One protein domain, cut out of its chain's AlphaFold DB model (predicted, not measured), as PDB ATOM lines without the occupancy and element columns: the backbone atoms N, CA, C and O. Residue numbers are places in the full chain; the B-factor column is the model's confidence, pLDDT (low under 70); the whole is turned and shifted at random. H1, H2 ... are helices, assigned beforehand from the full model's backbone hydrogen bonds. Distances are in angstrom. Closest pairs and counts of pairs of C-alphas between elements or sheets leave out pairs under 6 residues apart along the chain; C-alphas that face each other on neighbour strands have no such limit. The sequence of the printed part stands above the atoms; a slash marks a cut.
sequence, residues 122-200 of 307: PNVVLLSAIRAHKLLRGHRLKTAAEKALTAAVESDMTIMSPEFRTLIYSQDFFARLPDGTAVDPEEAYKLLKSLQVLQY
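This is residues 122 to 200 of the 307 residues of the protein "Pa14 domain" of Trichoderma arundinaceum (UniProt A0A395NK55). Two helices, H1 and H2, make a hairpin, and the longest helix, H4, runs across one side of it, crossing H2 at a large angle near residues 144 to 145 of H2. The short helix H3 lies beyond H2, and a long loop, residues 169 to 184, leads from H3 to the beginning of H4. The printed part has 79 residues with four named helices, in the order H1, H2, H3, H4, and no named strand; its class is all helix. It is compact, with a radius of gyration of the C-alphas of 11.5 A, and its rounded outline spans 30 by 28 by 20 A.

Find C-alpha 122 at (196.271, 129.454, 119.736); from there H1, residues 122 to 131, runs 14.3 A to C-alpha 131. Go on to C-alpha 142 at (185.302, 133.831, 131.751), where H2, residues 142 to 154, begins; it is 18.1 A long. H3 follows with residues 162 to 168, 10.0 A from first to last C-alpha. H4, residues 185 to 198, runs 19.8 A and ends at C-alpha 198, (199.342, 125.414, 129.335).

Begin at H4, the hub, which touches the three other helices. It touches H2 with residues 188 to 192 alone, and H2 touches it with residues 144 to 145 alone; the closest C-alphas, of Ala 145 and Ala 188, are 6.4 A apart. Their lines stand at 72 degrees, only just about perpendicular. H4 and H1 only just touch, with 3 pairs of C-alphas within 8 A, on H4 residues 195 to 196 alone; the closest C-alphas, of Pro 122 and Gln 196, are 7.7 A apart. They run opposite ways at a steep tilt of 67 degrees, only just short of about perpendicular. H4 and H3 also only just touch, with 3 such pairs, on H4 residues 185 to 189 alone; the closest C-alphas, of Ile 168 and Pro 185, are 6.2 A apart, and the tilt is steep at 53 degrees, opposite ways. Look next at the helical hairpin of H1 and H2: they touch, closest at the C-alphas of Leu 127 and Leu 149, 5.9 A apart, and run opposite ways at a steep tilt of 42 degrees. H2 and H3 are close but not clearly touching, with the C-alphas of Ala 152 and Phe 164 closest at 7.1 A. H1 and H3 are apart. The helix packing is mostly crossed. In H1, H2, H3 and H4 every O i to N i+4 pair is within hydrogen-bond range.

The two C-alphas farthest apart, those of Gly 180 and Tyr 200, are 32.6 A from each other, while the first and last printed C-alphas, of Pro 122 and Tyr 200, are 9.6 A apart. The printed part has no cut. The links from H1 to H2 and from H2 to H3 are short; the link from H3 to H4, 16 residues, is long, and its C-alphas lie 10 to 16 A from the mean of the C-alphas. The mean pLDDT of the printed part is 93.0, and no printed residue is under 70.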
ATOM      1  N   PRO A 122     196.514 129.766 118.335       96.00
ATOM      2  CA  PRO A 122     196.271 129.454 119.736       96.00
ATOM      3  C   PRO A 122     195.200 130.337 120.379       96.00
ATOM      4  O   PRO A 122     194.245 129.842 120.981       96.00
ATOM      5  N   ASN A 123     195.310 131.654 120.197       96.50
ATOM      6  CA  ASN A 123     194.390 132.628 120.787       96.50
ATOM      7  C   ASN A 123     192.966 132.433 120.255       96.50
ATOM      8  O   ASN A 123     191.996 132.499 121.013       96.50
ATOM      9  N   VAL A 124     192.847 132.147 118.957       97.19
ATOM     10  CA  VAL A 124     191.564 131.971 118.278       97.19
ATOM     11  C   VAL A 124     190.884 130.681 118.724       97.19
ATOM     12  O   VAL A 124     189.683 130.670 119.007       97.19
ATOM     13  N   VAL A 125     191.639 129.589 118.849       97.88
ATOM     14  CA  VAL A 125     191.108 128.314 119.338       97.88
ATOM     15  C   VAL A 125     190.711 128.406 120.814       97.88
ATOM     16  O   VAL A 125     189.639 127.918 121.180       97.88
ATOM     17  N   LEU A 126     191.496 129.087 121.658       97.50
ATOM     18  CA  LEU A 126     191.123 129.358 123.054       97.50
ATOM     19  C   LEU A 126     189.835 130.188 123.142       97.50
ATOM     20  O   LEU A 126     188.927 129.832 123.898       97.50
ATOM     21  N   LEU A 127     189.713 131.249 122.338       97.31
ATOM     22  CA  LEU A 127     188.497 132.063 122.250       97.31
ATOM     23  C   LEU A 127     187.285 131.212 121.849       97.31
ATOM     24  O   LEU A 127     186.232 131.264 122.490       97.31
ATOM     25  N   SER A 128     187.454 130.377 120.825       96.81
ATOM     26  CA  SER A 128     186.421 129.463 120.332       96.81
ATOM     27  C   SER A 128     186.012 128.448 121.402       96.81
ATOM     28  O   SER A 128     184.828 128.163 121.569       96.81
ATOM     29  N   ALA A 129     186.967 127.953 122.195       96.62
ATOM     30  CA  ALA A 129     186.711 127.044 123.310       96.62
ATOM     31  C   ALA A 129     185.900 127.704 124.434       96.62
ATOM     32  O   ALA A 129     184.988 127.081 124.982       96.62
ATOM     33  N   ILE A 130     186.190 128.964 124.761       96.50
ATOM     34  CA  ILE A 130     185.446 129.728 125.771       96.50
ATOM     35  C   ILE A 130     184.006 129.984 125.301       96.50
ATOM     36  O   ILE A 130     183.054 129.734 126.057       96.50
ATOM     37  N   ARG A 131     183.829 130.402 124.040       95.44
ATOM     38  CA  ARG A 131     182.512 130.634 123.419       95.44
ATOM     39  C   ARG A 131     181.681 129.358 123.319       95.44
ATOM     40  O   ARG A 131     180.502 129.367 123.653       95.44
ATOM     41  N   ALA A 132     182.304 128.232 122.978       94.38
ATOM     42  CA  ALA A 132     181.659 126.918 122.944       94.38
ATOM     43  C   ALA A 132     181.402 126.313 124.342       94.38
ATOM     44  O   ALA A 132     180.970 125.162 124.448       94.38
ATOM     45  N   HIS A 133     181.689 127.050 125.424       93.81
ATOM     46  CA  HIS A 133     181.606 126.575 126.809       93.81
ATOM     47  C   HIS A 133     182.424 125.301 127.049       93.81
ATOM     48  O   HIS A 133     182.044 124.453 127.852       93.81
ATOM     49  N   LYS A 134     183.541 125.126 126.343       93.25
ATOM     50  CA  LYS A 134     184.450 123.984 126.492       93.25
ATOM     51  C   LYS A 134     185.636 124.280 127.407       93.25
ATOM     52  O   LYS A 134     186.206 123.330 127.926       93.25
ATOM     53  N   LEU A 135     185.918 125.557 127.648       95.12
ATOM     54  CA  LEU A 135     186.995 126.066 128.494       95.12
ATOM     55  C   LEU A 135     186.452 127.159 129.435       95.12
ATOM     56  O   LEU A 135     185.545 127.904 129.051       95.12
ATOM     57  N   LEU A 136     186.994 127.254 130.656       94.50
ATOM     58  CA  LEU A 136     186.586 128.190 131.712       94.50
ATOM     59  C   LEU A 136     185.113 128.039 132.134       94.50
ATOM     60  O   LEU A 136     184.407 129.028 132.371       94.50
ATOM     61  N   ARG A 137     184.613 126.800 132.226       90.94
ATOM     62  CA  ARG A 137     183.212 126.544 132.611       90.94
ATOM     63  C   ARG A 137     182.965 126.996 134.052       90.94
ATOM     64  O   ARG A 137     183.576 126.487 134.981       90.94
ATOM     65  N   GLY A 138     182.058 127.958 134.236       87.50
ATOM     66  CA  GLY A 138     181.740 128.514 135.558       87.50
ATOM     67  C   GLY A 138     182.857 129.364 136.176       87.50
ATOM     68  O   GLY A 138     182.732 129.789 137.321       87.50
ATOM     69  N   HIS A 139     183.939 129.639 135.441       92.12
ATOM     70  CA  HIS A 139     185.036 130.450 135.950       92.12
ATOM     71  C   HIS A 139     184.624 131.926 136.016       92.12
ATOM     72  O   HIS A 139     184.155 132.491 135.028       92.12
ATOM     73  N   ARG A 140     184.866 132.588 137.154       92.81
ATOM     74  CA  ARG A 140     184.464 133.992 137.374       92.81
ATOM     75  C   ARG A 140     185.050 134.980 136.359       92.81
ATOM     76  O   ARG A 140     184.436 135.989 136.053       92.81
ATOM     77  N   LEU A 141     186.235 134.677 135.827       94.38
ATOM     78  CA  LEU A 141     186.925 135.513 134.837       94.38
ATOM     79  C   LEU A 141     186.590 135.164 133.379       94.38
ATOM     80  O   LEU A 141     187.243 135.689 132.480       94.38
ATOM     81  N   LYS A 142     185.618 134.278 133.116       95.06
ATOM     82  CA  LYS A 142     185.302 133.831 131.751       95.06
ATOM     83  C   LYS A 142     185.029 135.013 130.809       95.06
ATOM     84  O   LYS A 142     185.672 135.102 129.768       95.06
ATOM     85  N   THR A 143     184.139 135.933 131.191       95.25
ATOM     86  CA  THR A 143     183.765 137.101 130.370       95.25
ATOM     87  C   THR A 143     184.967 138.011 130.092       95.25
ATOM     88  O   THR A 143     185.142 138.499 128.977       95.25
ATOM     89  N   ALA A 144     185.835 138.210 131.088       95.31
ATOM     90  CA  ALA A 144     187.047 139.010 130.940       95.31
ATOM     91  C   ALA A 144     188.063 138.355 129.998       95.31
ATOM     92  O   ALA A 144     188.603 139.028 129.121       95.31
ATOM     93  N   ALA A 145     188.288 137.046 130.144       96.31
ATOM     94  CA  ALA A 145     189.172 136.287 129.267       96.31
ATOM     95  C   ALA A 145     188.653 136.275 127.823       96.31
ATOM     96  O   ALA A 145     189.428 136.506 126.900       96.31
ATOM     97  N   GLU A 146     187.345 136.087 127.625       96.31
ATOM     98  CA  GLU A 146     186.711 136.151 126.304       96.31
ATOM     99  C   GLU A 146     186.901 137.523 125.647       96.31
ATOM    100  O   GLU A 146     187.307 137.603 124.486       96.31
ATOM    101  N   LYS A 147     186.661 138.607 126.393       95.56
ATOM    102  CA  LYS A 147     186.849 139.976 125.900       95.56
ATOM    103  C   LYS A 147     188.304 140.254 125.528       95.56
ATOM    104  O   LYS A 147     188.569 140.810 124.466       95.56
ATOM    105  N   ALA A 148     189.238 139.857 126.388       96.25
ATOM    106  CA  ALA A 148     190.665 140.043 126.158       96.25
ATOM    107  C   ALA A 148     191.160 139.253 124.939       96.25
ATOM    108  O   ALA A 148     191.851 139.810 124.094       96.25
ATOM    109  N   LEU A 149     190.752 137.988 124.805       96.88
ATOM    110  CA  LEU A 149     191.080 137.164 123.641       96.88
ATOM    111  C   LEU A 149     190.438 137.693 122.358       96.88
ATOM    112  O   LEU A 149     191.083 137.671 121.319       96.88
ATOM    113  N   THR A 150     189.209 138.210 122.425       96.44
ATOM    114  CA  THR A 150     188.565 138.859 121.272       96.44
ATOM    115  C   THR A 150     189.399 140.047 120.798       96.44
ATOM    116  O   THR A 150     189.750 140.101 119.626       96.44
ATOM    117  N   ALA A 151     189.811 140.931 121.711       95.44
ATOM    118  CA  ALA A 151     190.652 142.074 121.362       95.44
ATOM    119  C   ALA A 151     192.032 141.657 120.817       95.44
ATOM    120  O   ALA A 151     192.525 142.281 119.879       95.44
ATOM    121  N   ALA A 152     192.634 140.597 121.375       95.75
ATOM    122  CA  ALA A 152     193.892 140.039 120.880       95.75
ATOM    123  C   ALA A 152     193.757 139.540 119.436       95.75
ATOM    124  O   ALA A 152     194.592 139.863 118.603       95.75
ATOM    125  N   VAL A 153     192.695 138.785 119.140       95.25
ATOM    126  CA  VAL A 153     192.441 138.223 117.808       95.25
ATOM    127  C   VAL A 153     192.105 139.317 116.793       95.25
ATOM    128  O   VAL A 153     192.656 139.315 115.701       95.25
ATOM    129  N   GLU A 154     191.249 140.277 117.147       94.69
ATOM    130  CA  GLU A 154     190.867 141.384 116.254       94.69
ATOM    131  C   GLU A 154     192.038 142.313 115.910       94.69
ATOM    132  O   GLU A 154     192.043 142.926 114.846       94.69
ATOM    133  N   SER A 155     193.019 142.417 116.808       94.50
ATOM    134  CA  SER A 155     194.194 143.278 116.630       94.50
ATOM    135  C   SER A 155     195.434 142.520 116.137       94.50
ATOM    136  O   SER A 155     196.496 143.128 116.053       94.50
ATOM    137  N   ASP A 156     195.319 141.213 115.870       92.44
ATOM    138  CA  ASP A 156     196.435 140.313 115.539       92.44
ATOM    139  C   ASP A 156     197.610 140.395 116.541       92.44
ATOM    140  O   ASP A 156     198.783 140.552 116.207       92.44
ATOM    141  N   MET A 157     197.280 140.355 117.835       93.56
ATOM    142  CA  MET A 157     198.232 140.518 118.932       93.56
ATOM    143  C   MET A 157     198.430 139.223 119.715       93.56
ATOM    144  O   MET A 157     197.486 138.504 120.052       93.56
ATOM    145  N   THR A 158     199.674 138.966 120.121       91.50
ATOM    146  CA  THR A 158     199.978 137.890 121.071       91.50
ATOM    147  C   THR A 158     199.709 138.319 122.513       91.50
ATOM    148  O   THR A 158     200.084 139.409 122.936       91.50
ATOM    149  N   ILE A 159     199.119 137.425 123.315       92.81
ATOM    150  CA  ILE A 159     198.829 137.642 124.746       92.81
ATOM    151  C   ILE A 159     200.103 137.951 125.549       92.81
ATOM    152  O   ILE A 159     200.059 138.588 126.600       92.81
ATOM    153  N   MET A 160     201.252 137.487 125.059       91.44
ATOM    154  CA  MET A 160     202.547 137.674 125.713       91.44
ATOM    155  C   MET A 160     203.211 139.013 125.366       91.44
ATOM    156  O   MET A 160     204.289 139.299 125.888       91.44
ATOM    157  N   SER A 161     202.606 139.822 124.489       94.00
ATOM    158  CA  SER A 161     203.202 141.067 124.008       94.00
ATOM    159  C   SER A 161     203.081 142.209 125.037       94.00
ATOM    160  O   SER A 161     202.101 142.279 125.793       94.00
ATOM    161  N   PRO A 162     204.051 143.143 125.083       94.81
ATOM    162  CA  PRO A 162     203.949 144.355 125.901       94.81
ATOM    163  C   PRO A 162     202.734 145.227 125.556       94.81
ATOM    164  O   PRO A 162     202.136 145.848 126.439       94.81
ATOM    165  N   GLU A 163     202.348 145.264 124.285       95.38
ATOM    166  CA  GLU A 163     201.207 146.020 123.775       95.38
ATOM    167  C   GLU A 163     199.896 145.435 124.311       95.38
ATOM    168  O   GLU A 163     199.043 146.177 124.799       95.38
ATOM    169  N   PHE A 164     199.760 144.103 124.320       95.38
ATOM    170  CA  PHE A 164     198.592 143.434 124.891       95.38
ATOM    171  C   PHE A 164     198.488 143.678 126.396       95.38
ATOM    172  O   PHE A 164     197.409 143.955 126.927       95.38
ATOM    173  N   ARG A 165     199.627 143.648 127.097       94.88
ATOM    174  CA  ARG A 165     199.677 144.016 128.513       94.88
ATOM    175  C   ARG A 165     199.229 145.464 128.712       94.88
ATOM    176  O   ARG A 165     198.382 145.723 129.554       94.88
ATOM    177  N   THR A 166     199.731 146.406 127.924       95.38
ATOM    178  CA  THR A 166     199.311 147.816 128.007       95.38
ATOM    179  C   THR A 166     197.803 147.974 127.796       95.38
ATOM    180  O   THR A 166     197.148 148.693 128.552       95.38
ATOM    181  N   LEU A 167     197.237 147.252 126.826       94.00
ATOM    182  CA  LEU A 167     195.804 147.251 126.541       94.00
ATOM    183  C   LEU A 167     194.976 146.790 127.750       94.00
ATOM    184  O   LEU A 167     194.052 147.494 128.163       94.00
ATOM    185  N   ILE A 168     195.327 145.648 128.349       94.00
ATOM    186  CA  ILE A 168     194.603 145.076 129.498       94.00
ATOM    187  C   ILE A 168     194.626 145.994 130.725       94.00
ATOM    188  O   ILE A 168     193.643 146.054 131.461       94.00
ATOM    189  N   TYR A 169     195.732 146.706 130.951       94.25
ATOM    190  CA  TYR A 169     195.893 147.599 132.104       94.25
ATOM    191  C   TYR A 169     195.326 149.003 131.861       94.25
ATOM    192  O   TYR A 169     195.391 149.854 132.752       94.25
ATOM    193  N   SER A 170     194.760 149.270 130.682       93.31
ATOM    194  CA  SER A 170     194.062 150.529 130.440       93.31
ATOM    195  C   SER A 170     192.789 150.614 131.297       93.31
ATOM    196  O   SER A 170     192.047 149.639 131.432       93.31
ATOM    197  N   GLN A 171     192.538 151.788 131.893       78.50
ATOM    198  CA  GLN A 171     191.488 151.982 132.910       78.50
ATOM    199  C   GLN A 171     190.085 151.558 132.444       78.50
ATOM    200  O   GLN A 171     189.277 151.111 133.255       78.50
ATOM    201  N   ASP A 172     189.812 151.629 131.142       85.44
ATOM    202  CA  ASP A 172     188.476 151.395 130.591       85.44
ATOM    203  C   ASP A 172     188.282 150.002 129.977       85.44
ATOM    204  O   ASP A 172     187.164 149.669 129.562       85.44
ATOM    205  N   PHE A 173     189.330 149.170 129.908       90.75
ATOM    206  CA  PHE A 173     189.248 147.910 129.167       90.75
ATOM    207  C   PHE A 173     188.187 146.976 129.755       90.75
ATOM    208  O   PHE A 173     187.260 146.557 129.055       90.75
ATOM    209  N   PHE A 174     188.248 146.709 131.061       91.31
ATOM    210  CA  PHE A 174     187.250 145.881 131.749       91.31
ATOM    211  C   PHE A 174     186.054 146.665 132.292       91.31
ATOM    212  O   PHE A 174     185.034 146.056 132.595       91.31
ATOM    213  N   ALA A 175     186.104 148.002 132.318       84.62
ATOM    214  CA  ALA A 175     184.975 148.829 132.759       84.62
ATOM    215  C   ALA A 175     183.704 148.604 131.914       84.62
ATOM    216  O   ALA A 175     182.587 148.774 132.390       84.62
ATOM    217  N   ARG A 176     183.874 148.183 130.653       77.44
ATOM    218  CA  ARG A 176     182.781 147.878 129.715       77.44
ATOM    219  C   ARG A 176     182.472 146.380 129.626       77.44
ATOM    220  O   ARG A 176     182.295 145.869 128.517       77.44
ATOM    221  N   LEU A 177     182.553 145.631 130.724       85.19
ATOM    222  CA  LEU A 177     182.094 144.239 130.729       85.19
ATOM    223  C   LEU A 177     180.557 144.201 130.815       85.19
ATOM    224  O   LEU A 177     179.974 144.949 131.598       85.19
ATOM    225  N   PRO A 178     179.889 143.357 130.009       77.81
ATOM    226  CA  PRO A 178     178.429 143.350 129.892       77.81
ATOM    227  C   PRO A 178     177.712 142.928 131.181       77.81
ATOM    228  O   PRO A 178     176.543 143.252 131.367       77.81
ATOM    229  N   ASP A 179     178.404 142.224 132.073       78.25
ATOM    230  CA  ASP A 179     177.880 141.735 133.349       78.25
ATOM    231  C   ASP A 179     178.167 142.684 134.530       78.25
ATOM    232  O   ASP A 179     177.770 142.397 135.657       78.25
ATOM    233  N   GLY A 180     178.833 143.823 134.287       75.38
ATOM    234  CA  GLY A 180     179.198 144.784 135.332       75.38
ATOM    235  C   GLY A 180     180.212 144.241 136.345       75.38
ATOM    236  O   GLY A 180     180.404 144.848 137.400       75.38
ATOM    237  N   THR A 181     180.853 143.103 136.055       81.50
ATOM    238  CA  THR A 181     181.804 142.470 136.972       81.50
ATOM    239  C   THR A 181     183.054 143.331 137.099       81.50
ATOM    240  O   THR A 181     183.754 143.583 136.118       81.50
ATOM    241  N   ALA A 182     183.371 143.746 138.326       85.44
ATOM    242  CA  ALA A 182     184.667 144.332 138.630       85.44
ATOM    243  C   ALA A 182     185.740 143.240 138.528       85.44
ATOM    244  O   ALA A 182     185.721 142.264 139.281       85.44
ATOM    245  N   VAL A 183     186.659 143.400 137.580       91.56
ATOM    246  CA  VAL A 183     187.743 142.451 137.321       91.56
ATOM    247  C   VAL A 183     189.071 143.142 137.566       91.56
ATOM    248  O   VAL A 183     189.321 144.211 137.012       91.56
ATOM    249  N   ASP A 184     189.919 142.519 138.380       92.56
ATOM    250  CA  ASP A 184     191.313 142.927 138.534       92.56
ATOM    251  C   ASP A 184     192.085 142.598 137.238       92.56
ATOM    252  O   ASP A 184     192.172 141.417 136.868       92.56
ATOM    253  N   PRO A 185     192.649 143.602 136.534       93.50
ATOM    254  CA  PRO A 185     193.415 143.372 135.315       93.50
ATOM    255  C   PRO A 185     194.597 142.416 135.496       93.50
ATOM    256  O   PRO A 185     194.897 141.638 134.589       93.50
ATOM    257  N   GLU A 186     195.249 142.428 136.663       94.75
ATOM    258  CA  GLU A 186     196.368 141.527 136.955       94.75
ATOM    259  C   GLU A 186     195.889 140.072 137.044       94.75
ATOM    260  O   GLU A 186     196.552 139.164 136.539       94.75
ATOM    261  N   GLU A 187     194.720 139.829 137.639       94.88
ATOM    262  CA  GLU A 187     194.146 138.486 137.741       94.88
ATOM    263  C   GLU A 187     193.742 137.939 136.363       94.88
ATOM    264  O   GLU A 187     194.080 136.803 136.019       94.88
ATOM    265  N   ALA A 188     193.084 138.767 135.543       95.00
ATOM    266  CA  ALA A 188     192.737 138.412 134.168       95.00
ATOM    267  C   ALA A 188     193.988 138.110 133.331       95.00
ATOM    268  O   ALA A 188     194.042 137.093 132.636       95.00
ATOM    269  N   TYR A 189     195.023 138.946 133.447       95.88
ATOM    270  CA  TYR A 189     196.287 138.746 132.745       95.88
ATOM    271  C   TYR A 189     196.995 137.455 133.178       95.88
ATOM    272  O   TYR A 189     197.457 136.689 132.330       95.88
ATOM    273  N   LYS A 190     197.041 137.157 134.483       95.56
ATOM    274  CA  LYS A 190     197.602 135.898 135.004       95.56
ATOM    275  C   LYS A 190     196.869 134.674 134.466       95.56
ATOM    276  O   LYS A 190     197.527 133.695 134.104       95.56
ATOM    277  N   LEU A 191     195.538 134.722 134.388       96.50
ATOM    278  CA  LEU A 191     194.756 133.635 133.803       96.50
ATOM    279  C   LEU A 191     195.101 133.446 132.324       96.50
ATOM    280  O   LEU A 191     195.442 132.337 131.926       96.50
ATOM    281  N   LEU A 192     195.071 134.516 131.526       96.94
ATOM    282  CA  LEU A 192     195.384 134.469 130.091       96.94
ATOM    283  C   LEU A 192     196.798 133.941 129.833       96.94
ATOM    284  O   LEU A 192     196.992 133.071 128.987       96.94
ATOM    285  N   LYS A 193     197.774 134.390 130.628       95.50
ATOM    286  CA  LYS A 193     199.137 133.857 130.593       95.50
ATOM    287  C   LYS A 193     199.172 132.368 130.934       95.50
ATOM    288  O   LYS A 193     199.904 131.620 130.297       95.50
ATOM    289  N   SER A 194     198.386 131.924 131.915       96.38
ATOM    290  CA  SER A 194     198.298 130.502 132.270       96.38
ATOM    291  C   SER A 194     197.711 129.680 131.121       96.38
ATOM    292  O   SER A 194     198.279 128.649 130.783       96.38
ATOM    293  N   LEU A 195     196.649 130.157 130.458       96.88
ATOM    294  CA  LEU A 195     196.103 129.512 129.255       96.88
ATOM    295  C   LEU A 195     197.175 129.381 128.162       96.88
ATOM    296  O   LEU A 195     197.373 128.294 127.621       96.88
ATOM    297  N   GLN A 196     197.915 130.464 127.907       94.00
ATOM    298  CA  GLN A 196     198.975 130.492 126.900       94.00
ATOM    299  C   GLN A 196     200.162 129.582 127.248       94.00
ATOM    300  O   GLN A 196     200.803 129.024 126.368       94.00
ATOM    301  N   VAL A 197     200.495 129.422 128.526       93.56
ATOM    302  CA  VAL A 197     201.569 128.508 128.941       93.56
ATOM    303  C   VAL A 197     201.102 127.058 128.851       93.56
ATOM    304  O   VAL A 197     201.831 126.205 128.351       93.56
ATOM    305  N   LEU A 198     199.887 126.770 129.319       96.75
ATOM    306  CA  LEU A 198     199.342 125.414 129.335       96.75
ATOM    307  C   LEU A 198     199.091 124.873 127.928       96.75
ATOM    308  O   LEU A 198     199.208 123.666 127.727       96.75
ATOM    309  N   GLN A 199     198.827 125.727 126.938       96.06
ATOM    310  CA  GLN A 199     198.669 125.251 125.565       96.06
ATOM    311  C   GLN A 199     199.909 124.555 124.986       96.06
ATOM    312  O   GLN A 199     199.766 123.708 124.117       96.06
ATOM    313  N   TYR A 200     201.117 124.845 125.487       95.00
ATOM    314  CA  TYR A 200     202.346 124.207 125.001       95.00
ATOM    315  C   TYR A 200     202.526 122.768 125.500       95.00
ATOM    316  O   TYR A 200     203.394 122.051 125.001       95.00
TER     317      TYR A 200